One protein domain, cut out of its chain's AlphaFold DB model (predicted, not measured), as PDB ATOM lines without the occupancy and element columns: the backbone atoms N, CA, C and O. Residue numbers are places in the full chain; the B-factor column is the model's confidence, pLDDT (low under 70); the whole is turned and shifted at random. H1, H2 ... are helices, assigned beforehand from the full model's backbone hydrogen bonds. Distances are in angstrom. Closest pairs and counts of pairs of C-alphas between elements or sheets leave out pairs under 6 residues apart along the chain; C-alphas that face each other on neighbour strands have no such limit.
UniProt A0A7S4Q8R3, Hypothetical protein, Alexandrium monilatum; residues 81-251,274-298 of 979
ATOM      1  N   ARG A  81      53.046  -4.431  13.842       91.88
ATOM      2  CA  ARG A  81      53.146  -5.439  12.772       91.88
ATOM      3  C   ARG A  81      53.655  -6.784  13.294       91.88
ATOM      4  O   ARG A  81      53.099  -7.829  12.941       91.88
ATOM      5  N   ASP A  82      54.661  -6.773  14.166       94.50
ATOM      6  CA  ASP A  82      55.132  -7.986  14.849       94.50
ATOM      7  C   ASP A  82      54.029  -8.588  15.738       94.50
ATOM      8  O   ASP A  82      53.751  -9.788  15.662       94.50
ATOM      9  N   ALA A  83      53.318  -7.754  16.505       94.19
ATOM     10  CA  ALA A  83      52.185  -8.192  17.318       94.19
ATOM     11  C   ALA A  83      51.061  -8.824  16.478       94.19
ATOM     12  O   ALA A  83      50.604  -9.915  16.811       94.19
ATOM     13  N   LEU A  84      50.663  -8.212  15.356       93.56
ATOM     14  CA  LEU A  84      49.672  -8.786  14.435       93.56
ATOM     15  C   LEU A  84      50.116 -10.126  13.860       93.56
ATOM     16  O   LEU A  84      49.317 -11.053  13.751       93.56
ATOM     17  N   THR A  85      51.393 -10.243  13.499       94.50
ATOM     18  CA  THR A  85      51.952 -11.493  12.972       94.50
ATOM     19  C   THR A  85      51.872 -12.602  14.021       94.50
ATOM     20  O   THR A  85      51.513 -13.738  13.708       94.50
ATOM     21  N   LYS A  86      52.129 -12.268  15.291       96.00
ATOM     22  CA  LYS A  86      52.001 -13.191  16.426       96.00
ATOM     23  C   LYS A  86      50.546 -13.545  16.742       96.00
ATOM     24  O   LYS A  86      50.272 -14.717  16.986       96.00
ATOM     25  N   ILE A  87      49.618 -12.588  16.667       94.94
ATOM     26  CA  ILE A  87      48.174 -12.840  16.809       94.94
ATOM     27  C   ILE A  87      47.704 -13.817  15.725       94.94
ATOM     28  O   ILE A  87      47.094 -14.831  16.050       94.94
ATOM     29  N   ARG A  88      48.070 -13.584  14.456       94.62
ATOM     30  CA  ARG A  88      47.738 -14.481  13.330       94.62
ATOM     31  C   ARG A  88      48.332 -15.879  13.495       94.62
ATOM     32  O   ARG A  88      47.690 -16.869  13.169       94.62
ATOM     33  N   LYS A  89      49.537 -15.993  14.057       96.69
ATOM     34  CA  LYS A  89      50.151 -17.296  14.363       96.69
ATOM     35  C   LYS A  89      49.347 -18.107  15.393       96.69
ATOM     36  O   LYS A  89      49.432 -19.331  15.393       96.69
ATOM     37  N   HIS A  90      48.591 -17.439  16.262       96.81
ATOM     38  CA  HIS A  90      47.763 -18.045  17.308       96.81
ATOM     39  C   HIS A  90      46.261 -17.798  17.084       96.81
ATOM     40  O   HIS A  90      45.488 -17.801  18.043       96.81
ATOM     41  N   GLU A  91      45.846 -17.606  15.827       95.81
ATOM     42  CA  GLU A  91      44.499 -17.162  15.459       95.81
ATOM     43  C   GLU A  91      43.398 -18.057  16.034       95.81
ATOM     44  O   GLU A  91      42.458 -17.537  16.619       95.81
ATOM     45  N   GLU A  92      43.538 -19.385  15.980       96.00
ATOM     46  CA  GLU A  92      42.529 -20.313  16.517       96.00
ATOM     47  C   GLU A  92      42.236 -20.085  18.009       96.00
ATOM     48  O   GLU A  92      41.079 -20.059  18.432       96.00
ATOM     49  N   ALA A  93      43.276 -19.870  18.818       96.50
ATOM     50  CA  ALA A  93      43.115 -19.642  20.251       96.50
ATOM     51  C   ALA A  93      42.565 -18.237  20.547       96.50
ATOM     52  O   ALA A  93      41.763 -18.062  21.464       96.50
ATOM     53  N   VAL A  94      42.947 -17.244  19.737       96.25
ATOM     54  CA  VAL A  94      42.382 -15.891  19.805       96.25
ATOM     55  C   VAL A  94      40.900 -15.909  19.418       96.25
ATOM     56  O   VAL A  94      40.089 -15.304  20.111       96.25
ATOM     57  N   VAL A  95      40.513 -16.654  18.377       95.75
ATOM     58  CA  VAL A  95      39.114 -16.858  17.967       95.75
ATOM     59  C   VAL A  95      38.307 -17.496  19.093       95.75
ATOM     60  O   VAL A  95      37.213 -17.016  19.388       95.75
ATOM     61  N   ALA A  96      38.846 -18.522  19.758       96.25
ATOM     62  CA  ALA A  96      38.194 -19.153  20.904       96.25
ATOM     63  C   ALA A  96      37.988 -18.165  22.067       96.25
ATOM     64  O   ALA A  96      36.876 -18.048  22.578       96.25
ATOM     65  N   LEU A  97      39.017 -17.384  22.423       96.81
ATOM     66  CA  LEU A  97      38.914 -16.352  23.460       96.81
ATOM     67  C   LEU A  97      37.883 -15.270  23.096       96.81
ATOM     68  O   LEU A  97      37.130 -14.816  23.956       96.81
ATOM     69  N   ARG A  98      37.810 -14.868  21.823       94.94
ATOM     70  CA  ARG A  98      36.773 -13.944  21.333       94.94
ATOM     71  C   ARG A  98      35.383 -14.547  21.450       94.94
ATOM     72  O   ARG A  98      34.476 -13.848  21.881       94.94
ATOM     73  N   GLY A  99      35.224 -15.823  21.100       95.44
ATOM     74  CA  GLY A  99      33.973 -16.559  21.271       95.44
ATOM     75  C   GLY A  99      33.524 -16.585  22.730       95.44
ATOM     76  O   GLY A  99      32.367 -16.290  23.011       95.44
ATOM     77  N   ASP A 100      34.451 -16.834  23.657       95.62
ATOM     78  CA  ASP A 100      34.194 -16.797  25.098       95.62
ATOM     79  C   ASP A 100      33.761 -15.396  25.577       95.62
ATOM     80  O   ASP A 100      32.766 -15.258  26.289       95.62
ATOM     81  N   VAL A 101      34.466 -14.338  25.157       94.81
ATOM     82  CA  VAL A 101      34.114 -12.947  25.505       94.81
ATOM     83  C   VAL A 101      32.772 -12.537  24.892       94.81
ATOM     84  O   VAL A 101      31.955 -11.908  25.563       94.81
ATOM     85  N   ALA A 102      32.514 -12.912  23.639       93.19
ATOM     86  CA  ALA A 102      31.256 -12.633  22.958       93.19
ATOM     87  C   ALA A 102      30.087 -13.388  23.603       93.19
ATOM     88  O   ALA A 102      29.027 -12.803  23.808       93.19
ATOM     89  N   ALA A 103      30.276 -14.652  23.996       92.38
ATOM     90  CA  ALA A 103      29.274 -15.423  24.730       92.38
ATOM     91  C   ALA A 103      28.941 -14.771  26.080       92.38
ATOM     92  O   ALA A 103      27.770 -14.685  26.456       92.38
ATOM     93  N   LEU A 104      29.956 -14.250  26.774       92.12
ATOM     94  CA  LEU A 104      29.783 -13.523  28.028       92.12
ATOM     95  C   LEU A 104      29.006 -12.204  27.833       92.12
ATOM     96  O   LEU A 104      28.187 -11.845  28.677       92.12
ATOM     97  N   GLN A 105      29.192 -11.519  26.701       90.81
ATOM     98  CA  GLN A 105      28.435 -10.312  26.335       90.81
ATOM     99  C   GLN A 105      26.998 -10.612  25.867       90.81
ATOM    100  O   GLN A 105      26.082  -9.850  26.176       90.81
ATOM    101  N   ALA A 106      26.787 -11.713  25.139       89.62
ATOM    102  CA  ALA A 106      25.526 -12.034  24.466       89.62
ATOM    103  C   ALA A 106      24.461 -12.700  25.356       89.62
ATOM    104  O   ALA A 106      23.293 -12.734  24.985       89.62
ATOM    105  N   ARG A 107      24.815 -13.248  26.528       87.44
ATOM    106  CA  ARG A 107      23.852 -13.932  27.416       87.44
ATOM    107  C   ARG A 107      22.768 -12.984  27.926       87.44
ATOM    108  O   ARG A 107      23.027 -12.235  28.857       87.44
ATOM    109  N   ASP A 108      21.558 -13.037  27.370       75.75
ATOM    110  CA  ASP A 108      20.469 -12.109  27.720       75.75
ATOM    111  C   ASP A 108      19.785 -12.350  29.070       75.75
ATOM    112  O   ASP A 108      19.204 -11.416  29.624       75.75
ATOM    113  N   SER A 109      19.904 -13.552  29.640       65.12
ATOM    114  CA  SER A 109      19.106 -13.954  30.810       65.12
ATOM    115  C   SER A 109      19.811 -14.864  31.828       65.12
ATOM    116  O   SER A 109      19.162 -15.343  32.752       65.12
ATOM    117  N   GLY A 110      21.125 -15.092  31.715       70.06
ATOM    118  CA  GLY A 110      21.885 -15.924  32.661       70.06
ATOM    119  C   GLY A 110      22.991 -15.145  33.367       70.06
ATOM    120  O   GLY A 110      23.806 -14.510  32.693       70.06
ATOM    121  N   SER A 111      23.047 -15.205  34.703       79.88
ATOM    122  CA  SER A 111      24.180 -14.682  35.469       79.88
ATOM    123  C   SER A 111      25.450 -15.447  35.097       79.88
ATOM    124  O   SER A 111      25.494 -16.677  35.120       79.88
ATOM    125  N   THR A 112      26.497 -14.721  34.710       87.62
ATOM    126  CA  THR A 112      27.811 -15.326  34.475       87.62
ATOM    127  C   THR A 112      28.584 -15.368  35.785       87.62
ATOM    128  O   THR A 112      28.662 -14.361  36.487       87.62
ATOM    129  N   SER A 113      29.140 -16.532  36.125       92.25
ATOM    130  CA  SER A 113      29.860 -16.721  37.388       92.25
ATOM    131  C   SER A 113      31.231 -16.033  37.391       92.25
ATOM    132  O   SER A 113      31.912 -15.965  36.364       92.25
ATOM    133  N   ILE A 114      31.696 -15.608  38.571       94.38
ATOM    134  CA  ILE A 114      33.061 -15.081  38.783       94.38
ATOM    135  C   ILE A 114      34.130 -16.088  38.317       94.38
ATOM    136  O   ILE A 114      35.169 -15.694  37.787       94.38
ATOM    137  N   ALA A 115      33.875 -17.393  38.459       93.12
ATOM    138  CA  ALA A 115      34.785 -18.449  38.015       93.12
ATOM    139  C   ALA A 115      34.987 -18.449  36.490       93.12
ATOM    140  O   ALA A 115      36.108 -18.630  36.013       93.12
ATOM    141  N   GLU A 116      33.927 -18.197  35.722       94.88
ATOM    142  CA  GLU A 116      34.001 -18.078  34.264       94.88
ATOM    143  C   GLU A 116      34.796 -16.829  33.854       94.88
ATOM    144  O   GLU A 116      35.657 -16.912  32.978       94.88
ATOM    145  N   LEU A 117      34.606 -15.706  34.560       95.25
ATOM    146  CA  LEU A 117      35.396 -14.490  34.345       95.25
ATOM    147  C   LEU A 117      36.890 -14.711  34.657       95.25
ATOM    148  O   LEU A 117      37.746 -14.314  33.863       95.25
ATOM    149  N   ARG A 118      37.212 -15.398  35.768       96.75
ATOM    150  CA  ARG A 118      38.588 -15.801  36.124       96.75
ATOM    151  C   ARG A 118      39.200 -16.701  35.047       96.75
ATOM    152  O   ARG A 118      40.337 -16.458  34.650       96.75
ATOM    153  N   ARG A 119      38.452 -17.682  34.522       97.31
ATOM    154  CA  ARG A 119      38.905 -18.559  33.424       97.31
ATOM    155  C   ARG A 119      39.282 -17.753  32.180       97.31
ATOM    156  O   ARG A 119      40.352 -17.974  31.621       97.31
ATOM    157  N   ILE A 120      38.425 -16.823  31.756       96.44
ATOM    158  CA  ILE A 120      38.654 -15.998  30.558       96.44
ATOM    159  C   ILE A 120      39.888 -15.105  30.737       96.44
ATOM    160  O   ILE A 120      40.726 -15.027  29.840       96.44
ATOM    161  N   ALA A 121      40.042 -14.470  31.904       96.69
ATOM    162  CA  ALA A 121      41.216 -13.650  32.201       96.69
ATOM    163  C   ALA A 121      42.515 -14.476  32.213       96.69
ATOM    164  O   ALA A 121      43.512 -14.057  31.626       96.69
ATOM    165  N   GLN A 122      42.490 -15.673  32.808       97.12
ATOM    166  CA  GLN A 122      43.636 -16.588  32.828       97.12
ATOM    167  C   GLN A 122      44.013 -17.087  31.430       97.12
ATOM    168  O   GLN A 122      45.200 -17.189  31.116       97.12
ATOM    169  N   GLU A 123      43.026 -17.380  30.579       97.50
ATOM    170  CA  GLU A 123      43.277 -17.778  29.192       97.50
ATOM    171  C   GLU A 123      43.883 -16.622  28.389       97.50
ATOM    172  O   GLU A 123      44.853 -16.821  27.657       97.50
ATOM    173  N   ALA A 124      43.407 -15.392  28.597       96.75
ATOM    174  CA  ALA A 124      44.031 -14.208  28.016       96.75
ATOM    175  C   ALA A 124      45.490 -14.041  28.476       96.75
ATOM    176  O   ALA A 124      46.376 -13.890  27.636       96.75
ATOM    177  N   ASP A 125      45.779 -14.160  29.778       96.69
ATOM    178  CA  ASP A 125      47.150 -14.093  30.318       96.69
ATOM    179  C   ASP A 125      48.048 -15.224  29.775       96.69
ATOM    180  O   ASP A 125      49.265 -15.069  29.619       96.69
ATOM    181  N   ARG A 126      47.471 -16.400  29.499       97.56
ATOM    182  CA  ARG A 126      48.173 -17.523  28.860       97.56
ATOM    183  C   ARG A 126      48.560 -17.177  27.424       97.56
ATOM    184  O   ARG A 126      49.710 -17.404  27.044       97.56
ATOM    185  N   LEU A 127      47.636 -16.609  26.649       97.19
ATOM    186  CA  LEU A 127      47.886 -16.207  25.265       97.19
ATOM    187  C   LEU A 127      48.868 -15.036  25.167       97.19
ATOM    188  O   LEU A 127      49.763 -15.078  24.327       97.19
ATOM    189  N   GLU A 128      48.786 -14.046  26.058       96.25
ATOM    190  CA  GLU A 128      49.745 -12.933  26.126       96.25
ATOM    191  C   GLU A 128      51.184 -13.443  26.339       96.25
ATOM    192  O   GLU A 128      52.107 -13.072  25.603       96.25
ATOM    193  N   ARG A 129      51.369 -14.389  27.275       97.31
ATOM    194  CA  ARG A 129      52.667 -15.048  27.517       97.31
ATOM    195  C   ARG A 129      53.139 -15.885  26.330       97.31
ATOM    196  O   ARG A 129      54.332 -15.883  26.025       97.31
ATOM    197  N   LEU A 130      52.225 -16.588  25.658       96.94
ATOM    198  CA  LEU A 130      52.541 -17.427  24.500       96.94
ATOM    199  C   LEU A 130      53.005 -16.589  23.301       96.94
ATOM    200  O   LEU A 130      54.008 -16.918  22.670       96.94
ATOM    201  N   MET A 131      52.310 -15.484  23.028       96.50
ATOM    202  CA  MET A 131      52.639 -14.571  21.934       96.50
ATOM    203  C   MET A 131      53.894 -13.737  22.226       96.50
ATOM    204  O   MET A 131      54.537 -13.261  21.291       96.50
ATOM    205  N   ARG A 132      54.270 -13.565  23.504       97.06
ATOM    206  CA  ARG A 132      55.340 -12.649  23.946       97.06
ATOM    207  C   ARG A 132      55.112 -11.227  23.418       97.06
ATOM    208  O   ARG A 132      56.036 -10.591  22.906       97.06
ATOM    209  N   VAL A 133      53.865 -10.766  23.484       95.25
ATOM    210  CA  VAL A 133      53.482  -9.394  23.135       95.25
ATOM    211  C   VAL A 133      53.084  -8.688  24.430       95.25
ATOM    212  O   VAL A 133      52.188  -9.177  25.116       95.25
ATOM    213  N   PRO A 134      53.737  -7.569  24.785       94.88
ATOM    214  CA  PRO A 134      53.344  -6.765  25.936       94.88
ATOM    215  C   PRO A 134      51.881  -6.323  25.861       94.88
ATOM    216  O   PRO A 134      51.359  -5.990  24.789       94.88
ATOM    217  N   ARG A 135      51.217  -6.291  27.016       94.12
ATOM    218  CA  ARG A 135      49.789  -5.982  27.125       94.12
ATOM    219  C   ARG A 135      49.465  -4.568  26.642       94.12
ATOM    220  O   ARG A 135      48.403  -4.344  26.073       94.12
ATOM    221  N   GLU A 136      50.395  -3.635  26.804       94.69
ATOM    222  CA  GLU A 136      50.277  -2.242  26.368       94.69
ATOM    223  C   GLU A 136      50.198  -2.133  24.845       94.69
ATOM    224  O   GLU A 136      49.560  -1.221  24.326       94.69
ATOM    225  N   ILE A 137      50.833  -3.062  24.122       94.56
ATOM    226  CA  ILE A 137      50.759  -3.128  22.661       94.56
ATOM    227  C   ILE A 137      49.413  -3.722  22.252       94.56
ATOM    228  O   ILE A 137      48.731  -3.121  21.428       94.56
ATOM    229  N   LEU A 138      48.987  -4.822  22.886       93.62
ATOM    230  CA  LEU A 138      47.682  -5.461  22.647       93.62
ATOM    231  C   LEU A 138      46.482  -4.560  22.981       93.62
ATOM    232  O   LEU A 138      45.399  -4.761  22.439       93.62
ATOM    233  N   ALA A 139      46.665  -3.576  23.861       92.31
ATOM    234  CA  ALA A 139      45.647  -2.600  24.233       92.31
ATOM    235  C   ALA A 139      45.486  -1.437  23.238       92.31
ATOM    236  O   ALA A 139      44.561  -0.642  23.397       92.31
ATOM    237  N   ARG A 140      46.362  -1.304  22.231       92.62
ATOM    238  CA  ARG A 140      46.274  -0.201  21.265       92.62
ATOM    239  C   ARG A 140      45.107  -0.386  20.304       92.62
ATOM    240  O   ARG A 140      44.871  -1.481  19.799       92.62
ATOM    241  N   GLU A 141      44.441   0.718  19.974       85.88
ATOM    242  CA  GLU A 141      43.308   0.742  19.037       85.88
ATOM    243  C   GLU A 141      43.671   0.216  17.641       85.88
ATOM    244  O   GLU A 141      42.839  -0.396  16.975       85.88
ATOM    245  N   SER A 142      44.931   0.364  17.222       84.75
ATOM    246  CA  SER A 142      45.441  -0.192  15.964       84.75
ATOM    247  C   SER A 142      45.326  -1.721  15.891       84.75
ATOM    248  O   SER A 142      45.132  -2.270  14.810       84.75
ATOM    249  N   LEU A 143      45.367  -2.415  17.035       83.25
ATOM    250  CA  LEU A 143      45.141  -3.859  17.134       83.25
ATOM    251  C   LEU A 143      43.684  -4.220  17.449       83.25
ATOM    252  O   LEU A 143      43.316  -5.386  17.309       83.25
ATOM    253  N   ALA A 144      42.817  -3.257  17.777       77.25
ATOM    254  CA  ALA A 144      41.382  -3.516  17.923       77.25
ATOM    255  C   ALA A 144      40.754  -3.981  16.594       77.25
ATOM    256  O   ALA A 144      39.831  -4.791  16.594       77.25
ATOM    257  N   GLN A 145      41.323  -3.559  15.457       76.81
ATOM    258  CA  GLN A 145      40.952  -4.051  14.123       76.81
ATOM    259  C   GLN A 145      41.317  -5.525  13.894       76.81
ATOM    260  O   GLN A 145      40.723  -6.178  13.044       76.81
ATOM    261  N   SER A 146      42.262  -6.074  14.667       73.88
ATOM    262  CA  SER A 146      42.580  -7.511  14.673       73.88
ATOM    263  C   SER A 146      41.687  -8.326  15.608       73.88
ATOM    264  O   SER A 146      41.990  -9.477  15.922       73.88
ATOM    265  N   GLU A 147      40.583  -7.715  16.053       84.50
ATOM    266  CA  GLU A 147      39.521  -8.324  16.850       84.50
ATOM    267  C   GLU A 147      39.998  -8.858  18.219       84.50
ATOM    268  O   GLU A 147      39.250  -9.560  18.899       84.50
ATOM    269  N   TRP A 148      41.214  -8.529  18.680       93.75
ATOM    270  CA  TRP A 148      41.643  -8.830  20.050       93.75
ATOM    271  C   TRP A 148      40.765  -8.041  21.042       93.75
ATOM    272  O   TRP A 148      40.725  -6.809  20.967       93.75
ATOM    273  N   PRO A 149      40.063  -8.696  21.990       94.38
ATOM    274  CA  PRO A 149      39.050  -8.044  22.822       94.38
ATOM    275  C   PRO A 149      39.671  -7.272  24.005       94.38
ATOM    276  O   PRO A 149      39.296  -7.459  25.164       94.38
ATOM    277  N   ALA A 150      40.635  -6.389  23.728       93.19
ATOM    278  CA  ALA A 150      41.485  -5.742  24.729       93.19
ATOM    279  C   ALA A 150      40.692  -4.967  25.788       93.19
ATOM    280  O   ALA A 150      40.940  -5.117  26.985       93.19
ATOM    281  N   GLY A 151      39.710  -4.170  25.350       92.31
ATOM    282  CA  GLY A 151      38.861  -3.381  26.243       92.31
ATOM    283  C   GLY A 151      38.034  -4.264  27.178       92.31
ATOM    284  O   GLY A 151      37.975  -4.009  28.380       92.31
ATOM    285  N   ALA A 152      37.471  -5.354  26.652       93.56
ATOM    286  CA  ALA A 152      36.685  -6.299  27.437       93.56
ATOM    287  C   ALA A 152      37.539  -7.043  28.475       93.56
ATOM    288  O   ALA A 152      37.151  -7.148  29.637       93.56
ATOM    289  N   LEU A 153      38.734  -7.492  28.086       94.88
ATOM    290  CA  LEU A 153      39.678  -8.160  28.984       94.88
ATOM    291  C   LEU A 153      40.232  -7.212  30.054       94.88
ATOM    292  O   LEU A 153      40.410  -7.612  31.204       94.88
ATOM    293  N   ALA A 154      40.490  -5.948  29.707       94.56
ATOM    294  CA  ALA A 154      40.905  -4.938  30.674       94.56
ATOM    295  C   ALA A 154      39.816  -4.683  31.725       94.56
ATOM    296  O   ALA A 154      40.118  -4.666  32.918       94.56
ATOM    297  N   GLN A 155      38.557  -4.567  31.293       93.69
ATOM    298  CA  GLN A 155      37.402  -4.435  32.183       93.69
ATOM    299  C   GLN A 155      37.224  -5.669  33.081       93.69
ATOM    300  O   GLN A 155      37.092  -5.521  34.295       93.69
ATOM    301  N   ALA A 156      37.289  -6.877  32.512       94.62
ATOM    302  CA  ALA A 156      37.199  -8.132  33.258       94.62
ATOM    303  C   ALA A 156      38.263  -8.218  34.364       94.62
ATOM    304  O   ALA A 156      37.938  -8.456  35.525       94.62
ATOM    305  N   ARG A 157      39.530  -7.944  34.027       95.69
ATOM    306  CA  ARG A 157      40.646  -7.949  34.988       95.69
ATOM    307  C   ARG A 157      40.497  -6.875  36.067       95.69
ATOM    308  O   ARG A 157      40.802  -7.141  37.223       95.69
ATOM    309  N   ALA A 158      40.009  -5.682  35.717       95.56
ATOM    310  CA  ALA A 158      39.763  -4.621  36.693       95.56
ATOM    311  C   ALA A 158      38.672  -5.004  37.707       95.56
ATOM    312  O   ALA A 158      38.770  -4.651  38.880       95.56
ATOM    313  N   VAL A 159      37.643  -5.739  37.272       95.31
ATOM    314  CA  VAL A 159      36.612  -6.262  38.175       95.31
ATOM    315  C   VAL A 159      37.159  -7.393  39.045       95.31
ATOM    316  O   VAL A 159      36.954  -7.359  40.256       95.31
ATOM    317  N   LEU A 160      37.923  -8.329  38.472       96.19
ATOM    318  CA  LEU A 160      38.580  -9.395  39.239       96.19
ATOM    319  C   LEU A 160      39.525  -8.844  40.312       96.19
ATOM    320  O   LEU A 160      39.449  -9.282  41.450       96.19
ATOM    321  N   ALA A 161      40.314  -7.812  40.005       96.81
ATOM    322  CA  ALA A 161      41.193  -7.177  40.988       96.81
ATOM    323  C   ALA A 161      40.426  -6.615  42.201       96.81
ATOM    324  O   ALA A 161      40.920  -6.666  43.325       96.81
ATOM    325  N   LYS A 162      39.206  -6.102  41.998       96.75
ATOM    326  CA  LYS A 162      38.345  -5.626  43.093       96.75
ATOM    327  C   LYS A 162      37.755  -6.776  43.911       96.75
ATOM    328  O   LYS A 162      37.648  -6.642  45.127       96.75
ATOM    329  N   VAL A 163      37.385  -7.884  43.261       96.56
ATOM    330  CA  VAL A 163      36.952  -9.116  43.947       96.56
ATOM    331  C   VAL A 163      38.094  -9.656  44.807       96.56
ATOM    332  O   VAL A 163      37.907  -9.859  46.002       96.56
ATOM    333  N   ASP A 164      39.287  -9.796  44.230       96.62
ATOM    334  CA  ASP A 164      40.464 -10.333  44.913       96.62
ATOM    335  C   ASP A 164      40.894  -9.431  46.087       96.62
ATOM    336  O   ASP A 164      41.205  -9.931  47.166       96.62
ATOM    337  N   ALA A 165      40.836  -8.101  45.930       97.19
ATOM    338  CA  ALA A 165      41.088  -7.156  47.024       97.19
ATOM    339  C   ALA A 165      40.067  -7.293  48.169       97.19
ATOM    340  O   ALA A 165      40.435  -7.237  49.339       97.19
ATOM    341  N   CYS A 166      38.789  -7.506  47.845       97.56
ATOM    342  CA  CYS A 166      37.730  -7.732  48.831       97.56
ATOM    343  C   CYS A 166      37.917  -9.066  49.577       97.56
ATOM    344  O   CYS A 166      37.774  -9.130  50.801       97.56
ATOM    345  N   GLU A 167      38.296 -10.133  48.864       96.31
ATOM    346  CA  GLU A 167      38.631 -11.434  49.455       96.31
ATOM    347  C   GLU A 167      39.865 -11.340  50.372       96.31
ATOM    348  O   GLU A 167      39.835 -11.864  51.488       96.31
ATOM    349  N   ALA A 168      40.915 -10.627  49.950       96.81
ATOM    350  CA  ALA A 168      42.118 -10.398  50.749       96.81
ATOM    351  C   ALA A 168      41.815  -9.600  52.029       96.81
ATOM    352  O   ALA A 168      42.158 -10.051  53.121       96.81
ATOM    353  N   ALA A 169      41.081  -8.487  51.924       97.44
ATOM    354  CA  ALA A 169      40.680  -7.683  53.079       97.44
ATOM    355  C   ALA A 169      39.811  -8.483  54.066       97.44
ATOM    356  O   ALA A 169      39.970  -8.382  55.284       97.44
ATOM    357  N   THR A 170      38.933  -9.350  53.548       96.94
ATOM    358  CA  THR A 170      38.133 -10.280  54.359       96.94
ATOM    359  C   THR A 170      39.024 -11.246  55.148       96.94
ATOM    360  O   THR A 170      38.747 -11.527  56.316       96.94
ATOM    361  N   GLN A 171      40.103 -11.758  54.548       94.56
ATOM    362  CA  GLN A 171      41.068 -12.619  55.239       94.56
ATOM    363  C   GLN A 171      41.880 -11.849  56.287       94.56
ATOM    364  O   GLN A 171      42.039 -12.350  57.400       94.56
ATOM    365  N   THR A 172      42.342 -10.633  55.975       95.12
ATOM    366  CA  THR A 172      43.043  -9.755  56.928       95.12
ATOM    367  C   THR A 172      42.178  -9.475  58.155       95.12
ATOM    368  O   THR A 172      42.622  -9.679  59.284       95.12
ATOM    369  N   ALA A 173      40.908  -9.113  57.954       95.88
ATOM    370  CA  ALA A 173      39.956  -8.894  59.040       95.88
ATOM    371  C   ALA A 173      39.785 -10.135  59.932       95.88
ATOM    372  O   ALA A 173      39.802 -10.025  61.156       95.88
ATOM    373  N   ARG A 174      39.682 -11.334  59.338       94.00
ATOM    374  CA  ARG A 174      39.588 -12.594  60.099       94.00
ATOM    375  C   ARG A 174      40.826 -12.853  60.952       94.00
ATOM    376  O   ARG A 174      40.667 -13.207  62.115       94.00
ATOM    377  N   LYS A 175      42.030 -12.644  60.406       92.88
ATOM    378  CA  LYS A 175      43.290 -12.797  61.155       92.88
ATOM    379  C   LYS A 175      43.351 -11.847  62.350       92.88
ATOM    380  O   LYS A 175      43.663 -12.274  63.459       92.88
ATOM    381  N   GLN A 176      42.960 -10.586  62.145       93.50
ATOM    382  CA  GLN A 176      42.907  -9.588  63.215       93.50
ATOM    383  C   GLN A 176      41.869  -9.928  64.289       93.50
ATOM    384  O   GLN A 176      42.113  -9.724  65.475       93.50
ATOM    385  N   ILE A 177      40.718 -10.494  63.921       90.81
ATOM    386  CA  ILE A 177      39.720 -10.944  64.902       90.81
ATOM    387  C   ILE A 177      40.252 -12.143  65.697       90.81
ATOM    388  O   ILE A 177      40.207 -12.104  66.927       90.81
ATOM    389  N   ALA A 178      40.816 -13.148  65.015       88.00
ATOM    390  CA  ALA A 178      41.332 -14.377  65.622       88.00
ATOM    391  C   ALA A 178      42.554 -14.154  66.531       88.00
ATOM    392  O   ALA A 178      42.793 -14.952  67.432       88.00
ATOM    393  N   GLY A 179      43.310 -13.067  66.330       86.50
ATOM    394  CA  GLY A 179      44.507 -12.771  67.122       86.50
ATOM    395  C   GLY A 179      45.680 -13.719  66.841       86.50
ATOM    396  O   GLY A 179      46.550 -13.871  67.691       86.50
ATOM    397  N   GLU A 180      45.697 -14.369  65.671       75.75
ATOM    398  CA  GLU A 180      46.732 -15.345  65.282       75.75
ATOM    399  C   GLU A 180      48.098 -14.691  65.000       75.75
ATOM    400  O   GLU A 180      49.138 -15.339  65.136       75.75
ATOM    401  N   ASP A 181      48.124 -13.395  64.676       72.00
ATOM    402  CA  ASP A 181      49.370 -12.645  64.538       72.00
ATOM    403  C   ASP A 181      49.894 -12.273  65.937       72.00
ATOM    404  O   ASP A 181      49.333 -11.435  66.642       72.00
ATOM    405  N   CYS A 182      50.998 -12.909  66.340       45.50
ATOM    406  CA  CYS A 182      51.599 -12.891  67.684       45.50
ATOM    407  C   CYS A 182      52.081 -11.506  68.192       45.50
ATOM    408  O   CYS A 182      52.787 -11.433  69.196       45.50
ATOM    409  N   GLY A 183      51.742 -10.411  67.503       69.31
ATOM    410  CA  GLY A 183      52.171  -9.039  67.795       69.31
ATOM    411  C   GLY A 183      51.178  -8.181  68.588       69.31
ATOM    412  O   GLY A 183      51.454  -7.004  68.785       69.31
ATOM    413  N   GLY A 184      50.050  -8.742  69.043       79.12
ATOM    414  CA  GLY A 184      48.998  -8.004  69.750       79.12
ATOM    415  C   GLY A 184      48.151  -7.142  68.806       79.12
ATOM    416  O   GLY A 184      48.666  -6.325  68.045       79.12
ATOM    417  N   CYS A 185      46.829  -7.313  68.838       88.06
ATOM    418  CA  CYS A 185      45.920  -6.459  68.073       88.06
ATOM    419  C   CYS A 185      45.917  -5.052  68.675       88.06
ATOM    420  O   CYS A 185      45.319  -4.823  69.721       88.06
ATOM    421  N   THR A 186      46.570  -4.104  68.011       92.19
ATOM    422  CA  THR A 186      46.505  -2.691  68.395       92.19
ATOM    423  C   THR A 186      45.282  -2.032  67.765       92.19
ATOM    424  O   THR A 186      44.832  -2.428  66.683       92.19
ATOM    425  N   LEU A 187      44.772  -0.965  68.389       92.06
ATOM    426  CA  LEU A 187      43.671  -0.171  67.828       92.06
ATOM    427  C   LEU A 187      43.976   0.313  66.397       92.06
ATOM    428  O   LEU A 187      43.079   0.363  65.557       92.06
ATOM    429  N   GLN A 188      45.249   0.595  66.099       93.75
ATOM    430  CA  GLN A 188      45.702   0.949  64.757       93.75
ATOM    431  C   GLN A 188      45.464  -0.189  63.756       93.75
ATOM    432  O   GLN A 188      44.793   0.031  62.750       93.75
ATOM    433  N   THR A 189      45.937  -1.406  64.047       94.25
ATOM    434  CA  THR A 189      45.758  -2.565  63.151       94.25
ATOM    435  C   THR A 189      44.285  -2.920  62.929       94.25
ATOM    436  O   THR A 189      43.893  -3.257  61.813       94.25
ATOM    437  N   LEU A 190      43.441  -2.762  63.958       94.62
ATOM    438  CA  LEU A 190      41.990  -2.942  63.842       94.62
ATOM    439  C   LEU A 190      41.361  -1.874  62.939       94.62
ATOM    440  O   LEU A 190      40.525  -2.199  62.095       94.62
ATOM    441  N   SER A 191      41.779  -0.613  63.084       94.62
ATOM    442  CA  SER A 191      41.290   0.488  62.248       94.62
ATOM    443  C   SER A 191      41.699   0.337  60.781       94.62
ATOM    444  O   SER A 191      40.883   0.576  59.894       94.62
ATOM    445  N   GLU A 192      42.924  -0.125  60.518       95.31
ATOM    446  CA  GLU A 192      43.443  -0.362  59.168       95.31
ATOM    447  C   GLU A 192      42.727  -1.543  58.504       95.31
ATOM    448  O   GLU A 192      42.286  -1.417  57.362       95.31
ATOM    449  N   ALA A 193      42.501  -2.640  59.237       96.00
ATOM    450  CA  ALA A 193      41.735  -3.781  58.739       96.00
ATOM    451  C   ALA A 193      40.268  -3.420  58.449       96.00
ATOM    452  O   ALA A 193      39.726  -3.827  57.420       96.00
ATOM    453  N   LEU A 194      39.623  -2.629  59.316       96.94
ATOM    454  CA  LEU A 194      38.264  -2.139  59.072       96.94
ATOM    455  C   LEU A 194      38.222  -1.225  57.842       96.94
ATOM    456  O   LEU A 194      37.323  -1.354  57.010       96.94
ATOM    457  N   GLN A 195      39.198  -0.324  57.711       97.06
ATOM    458  CA  GLN A 195      39.305   0.577  56.570       97.06
ATOM    459  C   GLN A 195      39.460  -0.194  55.258       97.06
ATOM    460  O   GLN A 195      38.702   0.044  54.318       97.06
ATOM    461  N   GLU A 196      40.389  -1.147  55.202       97.50
ATOM    462  CA  GLU A 196      40.630  -1.975  54.020       97.50
ATOM    463  C   GLU A 196      39.390  -2.803  53.641       97.50
ATOM    464  O   GLU A 196      39.002  -2.860  52.469       97.50
ATOM    465  N   LEU A 197      38.712  -3.387  54.634       97.94
ATOM    466  CA  LEU A 197      37.509  -4.193  54.438       97.94
ATOM    467  C   LEU A 197      36.340  -3.369  53.879       97.94
ATOM    468  O   LEU A 197      35.714  -3.761  52.893       97.94
ATOM    469  N   VAL A 198      36.062  -2.203  54.467       97.62
ATOM    470  CA  VAL A 198      34.958  -1.340  54.023       97.62
ATOM    471  C   VAL A 198      35.267  -0.705  52.662       97.62
ATOM    472  O   VAL A 198      34.392  -0.670  51.793       97.62
ATOM    473  N   SER A 199      36.507  -0.255  52.428       97.44
ATOM    474  CA  SER A 199      36.936   0.290  51.133       97.44
ATOM    475  C   SER A 199      36.840  -0.741  50.010       97.44
ATOM    476  O   SER A 199      36.282  -0.447  48.952       97.44
ATOM    477  N   SER A 200      37.360  -1.953  50.217       97.75
ATOM    478  CA  SER A 200      37.349  -3.004  49.192       97.75
ATOM    479  C   SER A 200      35.925  -3.459  48.849       97.75
ATOM    480  O   SER A 200      35.588  -3.572  47.665       97.75
ATOM    481  N   TRP A 201      35.048  -3.598  49.849       97.56
ATOM    482  CA  TRP A 201      33.631  -3.882  49.623       97.56
ATOM    483  C   TRP A 201      32.916  -2.754  48.867       97.56
ATOM    484  O   TRP A 201      32.182  -3.018  47.911       97.56
ATOM    485  N   TYR A 202      33.160  -1.492  49.234       97.12
ATOM    486  CA  TYR A 202      32.585  -0.341  48.535       97.12
ATOM    487  C   TYR A 202      33.010  -0.307  47.058       97.12
ATOM    488  O   TYR A 202      32.183  -0.094  46.168       97.12
ATOM    489  N   MET A 203      34.284  -0.597  46.771       96.75
ATOM    490  CA  MET A 203      34.801  -0.670  45.402       96.75
ATOM    491  C   MET A 203      34.183  -1.815  44.594       96.75
ATOM    492  O   MET A 203      33.910  -1.630  43.401       96.75
ATOM    493  N   LEU A 204      33.929  -2.964  45.227       96.50
ATOM    494  CA  LEU A 204      33.231  -4.098  44.620       96.50
ATOM    495  C   LEU A 204      31.769  -3.749  44.295       96.50
ATOM    496  O   LEU A 204      31.333  -3.929  43.159       96.50
ATOM    497  N   ARG A 205      31.040  -3.148  45.241       96.00
ATOM    498  CA  ARG A 205      29.660  -2.674  45.034       96.00
ATOM    499  C   ARG A 205      29.572  -1.601  43.947       96.00
ATOM    500  O   ARG A 205      28.648  -1.599  43.138       96.00
ATOM    501  N   SER A 206      30.549  -0.698  43.888       94.88
ATOM    502  CA  SER A 206      30.663   0.296  42.815       94.88
ATOM    503  C   SER A 206      30.893  -0.369  41.450       94.88
ATOM    504  O   SER A 206      30.259   0.002  40.462       94.88
ATOM    505  N   ALA A 207      31.737  -1.408  41.382       94.56
ATOM    506  CA  ALA A 207      31.932  -2.180  40.155       94.56
ATOM    507  C   ALA A 207      30.645  -2.868  39.684       94.56
ATOM    508  O   ALA A 207      30.358  -2.851  38.490       94.56
ATOM    509  N   GLU A 208      29.850  -3.402  40.610       94.06
ATOM    510  CA  GLU A 208      28.554  -3.998  40.298       94.06
ATOM    511  C   GLU A 208      27.555  -2.963  39.766       94.06
ATOM    512  O   GLU A 208      26.918  -3.194  38.739       94.06
ATOM    513  N   ARG A 209      27.444  -1.794  40.411       92.62
ATOM    514  CA  ARG A 209      26.595  -0.696  39.918       92.62
ATOM    515  C   ARG A 209      26.993  -0.291  38.492       92.62
ATOM    516  O   ARG A 209      26.115  -0.166  37.644       92.62
ATOM    517  N   ASN A 210      28.296  -0.175  38.218       92.31
ATOM    518  CA  ASN A 210      28.831   0.167  36.892       92.31
ATOM    519  C   ASN A 210      28.618  -0.940  35.844       92.31
ATOM    520  O   ASN A 210      28.470  -0.663  34.651       92.31
ATOM    521  N   ALA A 211      28.616  -2.205  36.274       89.19
ATOM    522  CA  ALA A 211      28.233  -3.325  35.427       89.19
ATOM    523  C   ALA A 211      26.736  -3.243  35.090       89.19
ATOM    524  O   ALA A 211      26.373  -3.217  33.915       89.19
ATOM    525  N   ARG A 212      25.865  -3.094  36.098       87.38
ATOM    526  CA  ARG A 212      24.403  -3.029  35.925       87.38
ATOM    527  C   ARG A 212      23.945  -1.818  35.103       87.38
ATOM    528  O   ARG A 212      23.028  -1.955  34.297       87.38
ATOM    529  N   SER A 213      24.602  -0.662  35.237       89.25
ATOM    530  CA  SER A 213      24.320   0.538  34.428       89.25
ATOM    531  C   SER A 213      24.703   0.382  32.952       89.25
ATOM    532  O   SER A 213      24.367   1.237  32.136       89.25
ATOM    533  N   GLY A 214      25.407  -0.693  32.582       85.06
ATOM    534  CA  GLY A 214      25.886  -0.916  31.221       85.06
ATOM    535  C   GLY A 214      27.077  -0.041  30.833       85.06
ATOM    536  O   GLY A 214      27.460  -0.043  29.667       85.06
ATOM    537  N   THR A 215      27.690   0.663  31.789       84.44
ATOM    538  CA  THR A 215      28.915   1.445  31.559       84.44
ATOM    539  C   THR A 215      30.093   0.529  31.204       84.44
ATOM    540  O   THR A 215      30.993   0.919  30.464       84.44
ATOM    541  N   VAL A 216      30.070  -0.717  31.691       81.81
ATOM    542  CA  VAL A 216      31.098  -1.738  31.452       81.81
ATOM    543  C   VAL A 216      30.500  -2.882  30.627       81.81
ATOM    544  O   VAL A 216      30.003  -3.868  31.173       81.81
ATOM    545  N   LEU A 217      30.524  -2.748  29.296       79.44
ATOM    546  CA  LEU A 217      29.871  -3.684  28.366       79.44
ATOM    547  C   LEU A 217      30.311  -5.143  28.550       79.44
ATOM    548  O   LEU A 217      29.487  -6.045  28.435       79.44
ATOM    549  N   ALA A 218      31.583  -5.386  28.877       77.94
ATOM    550  CA  ALA A 218      32.107  -6.739  29.019       77.94
ATOM    551  C   ALA A 218      31.754  -7.417  30.343       77.94
ATOM    552  O   ALA A 218      31.932  -8.617  30.456       77.94
ATOM    553  N   VAL A 219      31.290  -6.678  31.351       82.50
ATOM    554  CA  VAL A 219      31.010  -7.234  32.687       82.50
ATOM    555  C   VAL A 219      29.558  -6.991  33.095       82.50
ATOM    556  O   VAL A 219      29.152  -7.352  34.192       82.50
ATOM    557  N   LYS A 220      28.742  -6.441  32.184       84.50
ATOM    558  CA  LYS A 220      27.356  -6.009  32.416       84.50
ATOM    559  C   LYS A 220      26.475  -7.052  33.116       84.50
ATOM    560  O   LYS A 220      25.499  -6.693  33.767       84.50
ATOM    561  N   ARG A 221      26.805  -8.336  32.960       83.44
ATOM    562  CA  ARG A 221      26.002  -9.480  33.415       83.44
ATOM    563  C   ARG A 221      26.784 -10.493  34.253       83.44
ATOM    564  O   ARG A 221      26.335 -11.628  34.424       83.44
ATOM    565  N   VAL A 222      27.959 -10.111  34.749       89.44
ATOM    566  CA  VAL A 222      28.673 -10.943  35.720       89.44
ATOM    567  C   VAL A 222      28.048 -10.705  37.083       89.44
ATOM    568  O   VAL A 222      27.982  -9.572  37.556       89.44
ATOM    569  N   ASP A 223      27.586 -11.785  37.697       90.62
ATOM    570  CA  ASP A 223      27.117 -11.759  39.072       90.62
ATOM    571  C   ASP A 223      28.339 -11.732  39.992       90.62
ATOM    572  O   ASP A 223      29.078 -12.712  40.105       90.62
ATOM    573  N   LEU A 224      28.586 -10.566  40.591       93.69
ATOM    574  CA  LEU A 224      29.687 -10.353  41.533       93.69
ATOM    575  C   LEU A 224      29.349 -10.842  42.945       93.69
ATOM    576  O   LEU A 224      30.186 -10.724  43.838       93.69
ATOM    577  N   ASN A 225      28.147 -11.389  43.141       92.31
ATOM    578  CA  ASN A 225      27.681 -11.963  44.391       92.31
ATOM    579  C   ASN A 225      27.840 -10.991  45.577       92.31
ATOM    580  O   ASN A 225      28.262 -11.373  46.675       92.31
ATOM    581  N   VAL A 226      27.562  -9.700  45.341       94.25
ATOM    582  CA  VAL A 226      27.804  -8.614  46.307       94.25
ATOM    583  C   VAL A 226      27.001  -8.833  47.584       94.25
ATOM    584  O   VAL A 226      27.502  -8.550  48.672       94.25
ATOM    585  N   GLU A 227      25.801  -9.400  47.480       89.50
ATOM    586  CA  GLU A 227      24.964  -9.777  48.615       89.50
ATOM    587  C   GLU A 227      25.589 -10.906  49.451       89.50
ATOM    588  O   GLU A 227      25.597 -10.820  50.684       89.50
ATOM    589  N   ALA A 228      26.181 -11.933  48.825       87.38
ATOM    590  CA  ALA A 228      26.895 -12.970  49.572       87.38
ATOM    591  C   ALA A 228      28.143 -12.404  50.256       87.38
ATOM    592  O   ALA A 228      28.363 -12.684  51.437       87.38
ATOM    593  N   HIS A 229      28.914 -11.550  49.573       92.44
ATOM    594  CA  HIS A 229      30.041 -10.847  50.190       92.44
ATOM    595  C   HIS A 229      29.580  -9.968  51.359       92.44
ATOM    596  O   HIS A 229      30.176 -10.035  52.432       92.44
ATOM    597  N   ALA A 230      28.483  -9.221  51.212       94.50
ATOM    598  CA  ALA A 230      27.908  -8.418  52.289       94.50
ATOM    599  C   ALA A 230      27.545  -9.277  53.513       94.50
ATOM    600  O   ALA A 230      27.837  -8.889  54.642       94.50
ATOM    601  N   SER A 231      26.987 -10.476  53.301       85.25
ATOM    602  CA  SER A 231      26.648 -11.407  54.389       85.25
ATOM    603  C   SER A 231      27.868 -11.924  55.169       85.25
ATOM    604  O   SER A 231      27.751 -12.222  56.357       85.25
ATOM    605  N   ILE A 232      29.036 -12.012  54.520       91.69
ATOM    606  CA  ILE A 232      30.305 -12.431  55.137       91.69
ATOM    607  C   ILE A 232      30.998 -11.248  55.817       91.69
ATOM    608  O   ILE A 232      31.561 -11.404  56.896       91.69
ATOM    609  N   ILE A 233      30.968 -10.076  55.186       96.75
ATOM    610  CA  ILE A 233      31.713  -8.886  55.607       96.75
ATOM    611  C   ILE A 233      31.038  -8.190  56.782       96.75
ATOM    612  O   ILE A 233      31.726  -7.767  57.706       96.75
ATOM    613  N   ARG A 234      29.700  -8.134  56.800       94.88
ATOM    614  CA  ARG A 234      28.925  -7.534  57.893       94.88
ATOM    615  C   ARG A 234      29.382  -7.991  59.291       94.88
ATOM    616  O   ARG A 234      29.792  -7.126  60.060       94.88
ATOM    617  N   PRO A 235      29.373  -9.298  59.635       90.19
ATOM    618  CA  PRO A 235      29.778  -9.737  60.971       90.19
ATOM    619  C   PRO A 235      31.258  -9.464  61.277       90.19
ATOM    620  O   PRO A 235      31.615  -9.339  62.444       90.19
ATOM    621  N   LEU A 236      32.124  -9.354  60.261       95.69
ATOM    622  CA  LEU A 236      33.533  -9.000  60.460       95.69
ATOM    623  C   LEU A 236      33.691  -7.517  60.803       95.69
ATOM    624  O   LEU A 236      34.464  -7.190  61.696       95.69
ATOM    625  N   CYS A 237      32.943  -6.627  60.144       97.00
ATOM    626  CA  CYS A 237      32.914  -5.211  60.502       97.00
ATOM    627  C   CYS A 237      32.388  -5.003  61.929       97.00
ATOM    628  O   CYS A 237      33.004  -4.258  62.688       97.00
ATOM    629  N   ASP A 238      31.294  -5.684  62.300       92.31
ATOM    630  CA  ASP A 238      30.754  -5.642  63.667       92.31
ATOM    631  C   ASP A 238      31.814  -6.121  64.680       92.31
ATOM    632  O   ASP A 238      32.127  -5.406  65.628       92.31
ATOM    633  N   ALA A 239      32.454  -7.271  64.430       90.81
ATOM    634  CA  ALA A 239      33.487  -7.817  65.312       90.81
ATOM    635  C   ALA A 239      34.735  -6.920  65.428       90.81
ATOM    636  O   ALA A 239      35.298  -6.788  66.514       90.81
ATOM    637  N   LEU A 240      35.175  -6.284  64.336       94.75
ATOM    638  CA  LEU A 240      36.292  -5.333  64.360       94.75
ATOM    639  C   LEU A 240      35.948  -4.076  65.167       94.75
ATOM    640  O   LEU A 240      36.781  -3.612  65.944       94.75
ATOM    641  N   LEU A 241      34.734  -3.537  65.012       94.19
ATOM    642  CA  LEU A 241      34.256  -2.386  65.784       94.19
ATOM    643  C   LEU A 241      34.099  -2.723  67.271       94.19
ATOM    644  O   LEU A 241      34.445  -1.904  68.122       94.19
ATOM    645  N   ASP A 242      33.621  -3.924  67.586       89.31
ATOM    646  CA  ASP A 242      33.477  -4.398  68.961       89.31
ATOM    647  C   ASP A 242      34.842  -4.579  69.623       89.31
ATOM    648  O   ASP A 242      35.066  -4.060  70.715       89.31
ATOM    649  N   LYS A 243      35.799  -5.198  68.922       91.44
ATOM    650  CA  LYS A 243      37.177  -5.351  69.405       91.44
ATOM    651  C   LYS A 243      37.881  -4.001  69.563       91.44
ATOM    652  O   LYS A 243      38.557  -3.775  70.558       91.44
ATOM    653  N   ALA A 244      37.672  -3.066  68.633       92.38
ATOM    654  CA  ALA A 244      38.165  -1.694  68.770       92.38
ATOM    655  C   ALA A 244      37.539  -0.977  69.981       92.38
ATOM    656  O   ALA A 244      38.213  -0.203  70.659       92.38
ATOM    657  N   THR A 245      36.268  -1.264  70.277       89.31
ATOM    658  CA  THR A 245      35.570  -0.744  71.458       89.31
ATOM    659  C   THR A 245      36.119  -1.316  72.753       89.31
ATOM    660  O   THR A 245      36.336  -0.568  73.705       89.31
ATOM    661  N   GLU A 246      36.403  -2.614  72.776       88.00
ATOM    662  CA  GLU A 246      37.031  -3.283  73.909       88.00
ATOM    663  C   GLU A 246      38.437  -2.735  74.181       88.00
ATOM    664  O   GLU A 246      38.733  -2.350  75.312       88.00
ATOM    665  N   GLU A 247      39.285  -2.622  73.154       89.12
ATOM    666  CA  GLU A 247      40.636  -2.066  73.305       89.12
ATOM    667  C   GLU A 247      40.603  -0.598  73.751       89.12
ATOM    668  O   GLU A 247      41.417  -0.186  74.575       89.12
ATOM    669  N   HIS A 248      39.627   0.191  73.288       87.12
ATOM    670  CA  HIS A 248      39.432   1.556  73.780       87.12
ATOM    671  C   HIS A 248      38.988   1.590  75.251       87.12
ATOM    672  O   HIS A 248      39.451   2.433  76.015       87.12
ATOM    673  N   ALA A 249      38.115   0.670  75.670       86.56
ATOM    674  CA  ALA A 249      37.634   0.585  77.048       86.56
ATOM    675  C   ALA A 249      38.711   0.104  78.036       86.56
ATOM    676  O   ALA A 249      38.649   0.439  79.219       86.56
ATOM    677  N   ARG A 250      39.708  -0.659  77.568       84.12
ATOM    678  CA  ARG A 250      40.874  -1.063  78.373       84.12
ATOM    679  C   ARG A 250      41.812   0.093  78.698       84.12
ATOM    680  O   ARG A 250      42.634  -0.033  79.606       84.12
ATOM    681  N   LEU A 251      41.703   1.211  77.983       82.38
ATOM    682  CA  LEU A 251      42.526   2.373  78.267       82.38
ATOM    683  C   LEU A 251      42.133   2.961  79.615       82.38
ATOM    684  O   LEU A 251      40.944   3.193  79.860       82.38
ATOM    685  N   LEU A 274      47.936   5.972  70.670       82.88
ATOM    686  CA  LEU A 274      46.612   5.387  70.831       82.88
ATOM    687  C   LEU A 274      45.480   6.426  70.748       82.88
ATOM    688  O   LEU A 274      44.437   6.164  70.136       82.88
ATOM    689  N   ALA A 275      45.709   7.644  71.249       85.31
ATOM    690  CA  ALA A 275      44.813   8.778  71.019       85.31
ATOM    691  C   ALA A 275      44.701   9.115  69.520       85.31
ATOM    692  O   ALA A 275      43.592   9.280  69.008       85.31
ATOM    693  N   ILE A 276      45.832   9.127  68.802       88.88
ATOM    694  CA  ILE A 276      45.870   9.333  67.345       88.88
ATOM    695  C   ILE A 276      45.087   8.230  66.620       88.88
ATOM    696  O   ILE A 276      44.296   8.519  65.724       88.88
ATOM    697  N   SER A 277      45.255   6.971  67.030       88.81
ATOM    698  CA  SER A 277      44.548   5.831  66.427       88.81
ATOM    699  C   SER A 277      43.034   5.890  66.657       88.81
ATOM    700  O   SER A 277      42.258   5.612  65.742       88.81
ATOM    701  N   THR A 278      42.602   6.309  67.851       89.25
ATOM    702  CA  THR A 278      41.178   6.504  68.173       89.25
ATOM    703  C   THR A 278      40.568   7.605  67.305       89.25
ATOM    704  O   THR A 278      39.498   7.416  66.726       89.25
ATOM    705  N   GLU A 279      41.260   8.740  67.169       90.12
ATOM    706  CA  GLU A 279      40.796   9.849  66.332       90.12
ATOM    707  C   GLU A 279      40.761   9.460  64.851       90.12
ATOM    708  O   GLU A 279      39.814   9.798  64.147       90.12
ATOM    709  N   ARG A 280      41.735   8.671  64.381       92.81
ATOM    710  CA  ARG A 280      41.757   8.149  63.009       92.81
ATOM    711  C   ARG A 280      40.567   7.231  62.728       92.81
ATOM    712  O   ARG A 280      39.926   7.386  61.690       92.81
ATOM    713  N   LEU A 281      40.238   6.320  63.648       92.50
ATOM    714  CA  LEU A 281      39.061   5.452  63.526       92.50
ATOM    715  C   LEU A 281      37.762   6.272  63.514       92.50
ATOM    716  O   LEU A 281      36.893   6.040  62.674       92.50
ATOM    717  N   ARG A 282      37.650   7.267  64.400       92.50
ATOM    718  CA  ARG A 282      36.506   8.188  64.447       92.50
ATOM    719  C   ARG A 282      36.356   8.963  63.141       92.50
ATOM    720  O   ARG A 282      35.276   8.954  62.556       92.50
ATOM    721  N   ALA A 283      37.431   9.592  62.669       93.44
ATOM    722  CA  ALA A 283      37.445  10.348  61.423       93.44
ATOM    723  C   ALA A 283      37.059   9.463  60.230       93.44
ATOM    724  O   ALA A 283      36.260   9.879  59.395       93.44
ATOM    725  N   PHE A 284      37.555   8.222  60.186       94.31
ATOM    726  CA  PHE A 284      37.213   7.254  59.147       94.31
ATOM    727  C   PHE A 284      35.717   6.901  59.137       94.31
ATOM    728  O   PHE A 284      35.069   7.025  58.102       94.31
ATOM    729  N   VAL A 285      35.142   6.528  60.287       94.31
ATOM    730  CA  VAL A 285      33.713   6.169  60.409       94.31
ATOM    731  C   VAL A 285      32.789   7.363  60.119       94.31
ATOM    732  O   VAL A 285      31.631   7.185  59.741       94.31
ATOM    733  N   GLN A 286      33.293   8.592  60.256       94.31
ATOM    734  CA  GLN A 286      32.540   9.803  59.944       94.31
ATOM    735  C   GLN A 286      32.511  10.174  58.452       94.31
ATOM    736  O   GLN A 286      31.666  10.993  58.083       94.31
ATOM    737  N   LEU A 287      33.351   9.574  57.600       94.75
ATOM    738  CA  LEU A 287      33.325   9.817  56.153       94.75
ATOM    739  C   LEU A 287      31.984   9.367  55.548       94.75
ATOM    740  O   LEU A 287      31.512   8.262  55.813       94.75
ATOM    741  N   ASP A 288      31.379  10.193  54.693       95.44
ATOM    742  CA  ASP A 288      30.026   9.931  54.174       95.44
ATOM    743  C   ASP A 288      29.932   8.636  53.356       95.44
ATOM    744  O   ASP A 288      28.982   7.870  53.511       95.44
ATOM    745  N   TRP A 289      30.953   8.329  52.547       95.31
ATOM    746  CA  TRP A 289      30.995   7.075  51.787       95.31
ATOM    747  C   TRP A 289      31.152   5.845  52.697       95.31
ATOM    748  O   TRP A 289      30.650   4.773  52.365       95.31
ATOM    749  N   VAL A 290      31.804   5.994  53.860       96.00
ATOM    750  CA  VAL A 290      31.929   4.930  54.870       96.00
ATOM    751  C   VAL A 290      30.589   4.708  55.551       96.00
ATOM    752  O   VAL A 290      30.177   3.563  55.691       96.00
ATOM    753  N   LYS A 291      29.866   5.776  55.910       94.44
ATOM    754  CA  LYS A 291      28.504   5.664  56.454       94.44
ATOM    755  C   LYS A 291      27.563   4.976  55.470       94.44
ATOM    756  O   LYS A 291      26.908   4.019  55.864       94.44
ATOM    757  N   GLU A 292      27.563   5.384  54.194       94.44
ATOM    758  CA  GLU A 292      26.780   4.713  53.141       94.44
ATOM    759  C   GLU A 292      27.162   3.228  53.042       94.44
ATOM    760  O   GLU A 292      26.302   2.360  52.863       94.44
ATOM    761  N   ALA A 293      28.459   2.917  53.154       95.44
ATOM    762  CA  ALA A 293      28.938   1.551  53.060       95.44
ATOM    763  C   ALA A 293      28.508   0.691  54.259       95.44
ATOM    764  O   ALA A 293      27.976  -0.403  54.070       95.44
ATOM    765  N   LEU A 294      28.688   1.197  55.479       95.38
ATOM    766  CA  LEU A 294      28.298   0.528  56.720       95.38
ATOM    767  C   LEU A 294      26.776   0.374  56.825       95.38
ATOM    768  O   LEU A 294      26.301  -0.700  57.189       95.38
ATOM    769  N   GLU A 295      26.003   1.385  56.423       93.56
ATOM    770  CA  GLU A 295      24.539   1.321  56.367       93.56
ATOM    771  C   GLU A 295      24.064   0.252  55.377       93.56
ATOM    772  O   GLU A 295      23.203  -0.569  55.694       93.56
ATOM    773  N   ALA A 296      24.674   0.194  54.193       91.81
ATOM    774  CA  ALA A 296      24.330  -0.812  53.200       91.81
ATOM    775  C   ALA A 296      24.759  -2.234  53.596       91.81
ATOM    776  O   ALA A 296      24.069  -3.193  53.248       91.81
ATOM    777  N   LEU A 297      25.843  -2.375  54.364       94.62
ATOM    778  CA  LEU A 297      26.209  -3.622  55.039       94.62
ATOM    779  C   LEU A 297      25.313  -3.926  56.253       94.62
ATOM    780  O   LEU A 297      25.358  -5.041  56.768       94.62
ATOM    781  N   ARG A 298      24.489  -2.970  56.704       93.81
ATOM    782  CA  ARG A 298      23.696  -3.031  57.944       93.81
ATOM    783  C   ARG A 298      24.562  -3.282  59.184       93.81
ATOM    784  O   ARG A 298      24.166  -4.031  60.083       93.81
TER     785      ARG A 298
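Overview. This is residues 81 to 251 and 274 to 298 of the 979 residues of the protein "Hypothetical protein" of Alexandrium monilatum (UniProt A0A7S4Q8R3). Picture a long up-and-down bundle of three helices, H6, H7 and H8, each running against the one before it, with a smaller helical head at one end, where the hairpin of H2 and H3 crosses the first part of H6 and H1, H4 and H5 gather nearby. Farther along the bundle, H9 packs along the first part of H7, and H10 crosses H7 and H8. The printed part has 196 residues with ten named helices, H1 to H10 in order, and no named strand; the class is all helix. It is loose, with a radius of gyration of the C-alphas of 21.1 A, and elongated, spanning 67 by 36 by 26 A.

Arrangement. Start at H1, residues 81 to 89, which only just touches H3, residues 114 to 131, with 3 pairs of C-alphas within 8 A; the closest are Lys 86 and Met 131, 5.7 A apart. H2, residues 91 to 106, forms a hairpin with H3 at a shallow tilt of 24 degrees; its closest C-alphas, Asp 100 and Ile 120, are 7.1 A apart. H4, residues 135 to 138, and H5, residues 141 to 144, touch no helix. H6, residues 150 to 178, touches H3 with residues 153 to 160 alone, at a steep tilt of 59 degrees; look at C-alphas 121 and 157, the closest, 6.4 A apart. The hub is H7, residues 187 to 212, which forms a hairpin with H6 at 30 degrees, closest at C-alphas 166 and 200, 4.8 A, and another with H8, residues 226 to 249, at 20 degrees, closest at C-alphas 187 and 244, 5.8 A. H9, residues 274 to 286, touches H7 the same way at 19 degrees, closest at C-alphas 188 and 277, 5.3 A. H10, residues 288 to 297, is about perpendicular to H7 at 80 degrees, closest at C-alphas 202 and 293, 6.1 A. Every O i to N i+4 pair is within hydrogen-bond range in H1, H2, H3, H6, H7, H9 and H10, and 18 of 20 are in H8; H4 and H5 are too short for such a pair.

Along the chain. Find C-alpha 81, where H1 begins, at (53.146, -5.439, 12.772). H2 measures 21.6 A and H3 25.8 A. From C-alpha 150 at (41.485, -5.742, 24.729), H6 runs 41.8 A; H7 measures 37.4 A. H8, 33.6 A, has a kink of 31 degrees near residue 233. H10 ends at C-alpha 297, (26.209, -3.622, 55.039).

Size, cuts and confidence. The C-alphas farthest apart, Thr 85 and Leu 251, are 67.4 A apart. Residues 252 to 273 are not printed; C-alphas 251 and 274 are 9.0 A apart across this cut. The link from H7 to H8 is long, and residues 178 to 183 stand free. Mean pLDDT of the printed part is 91.7; residues 109, 182 and 183 are under 70.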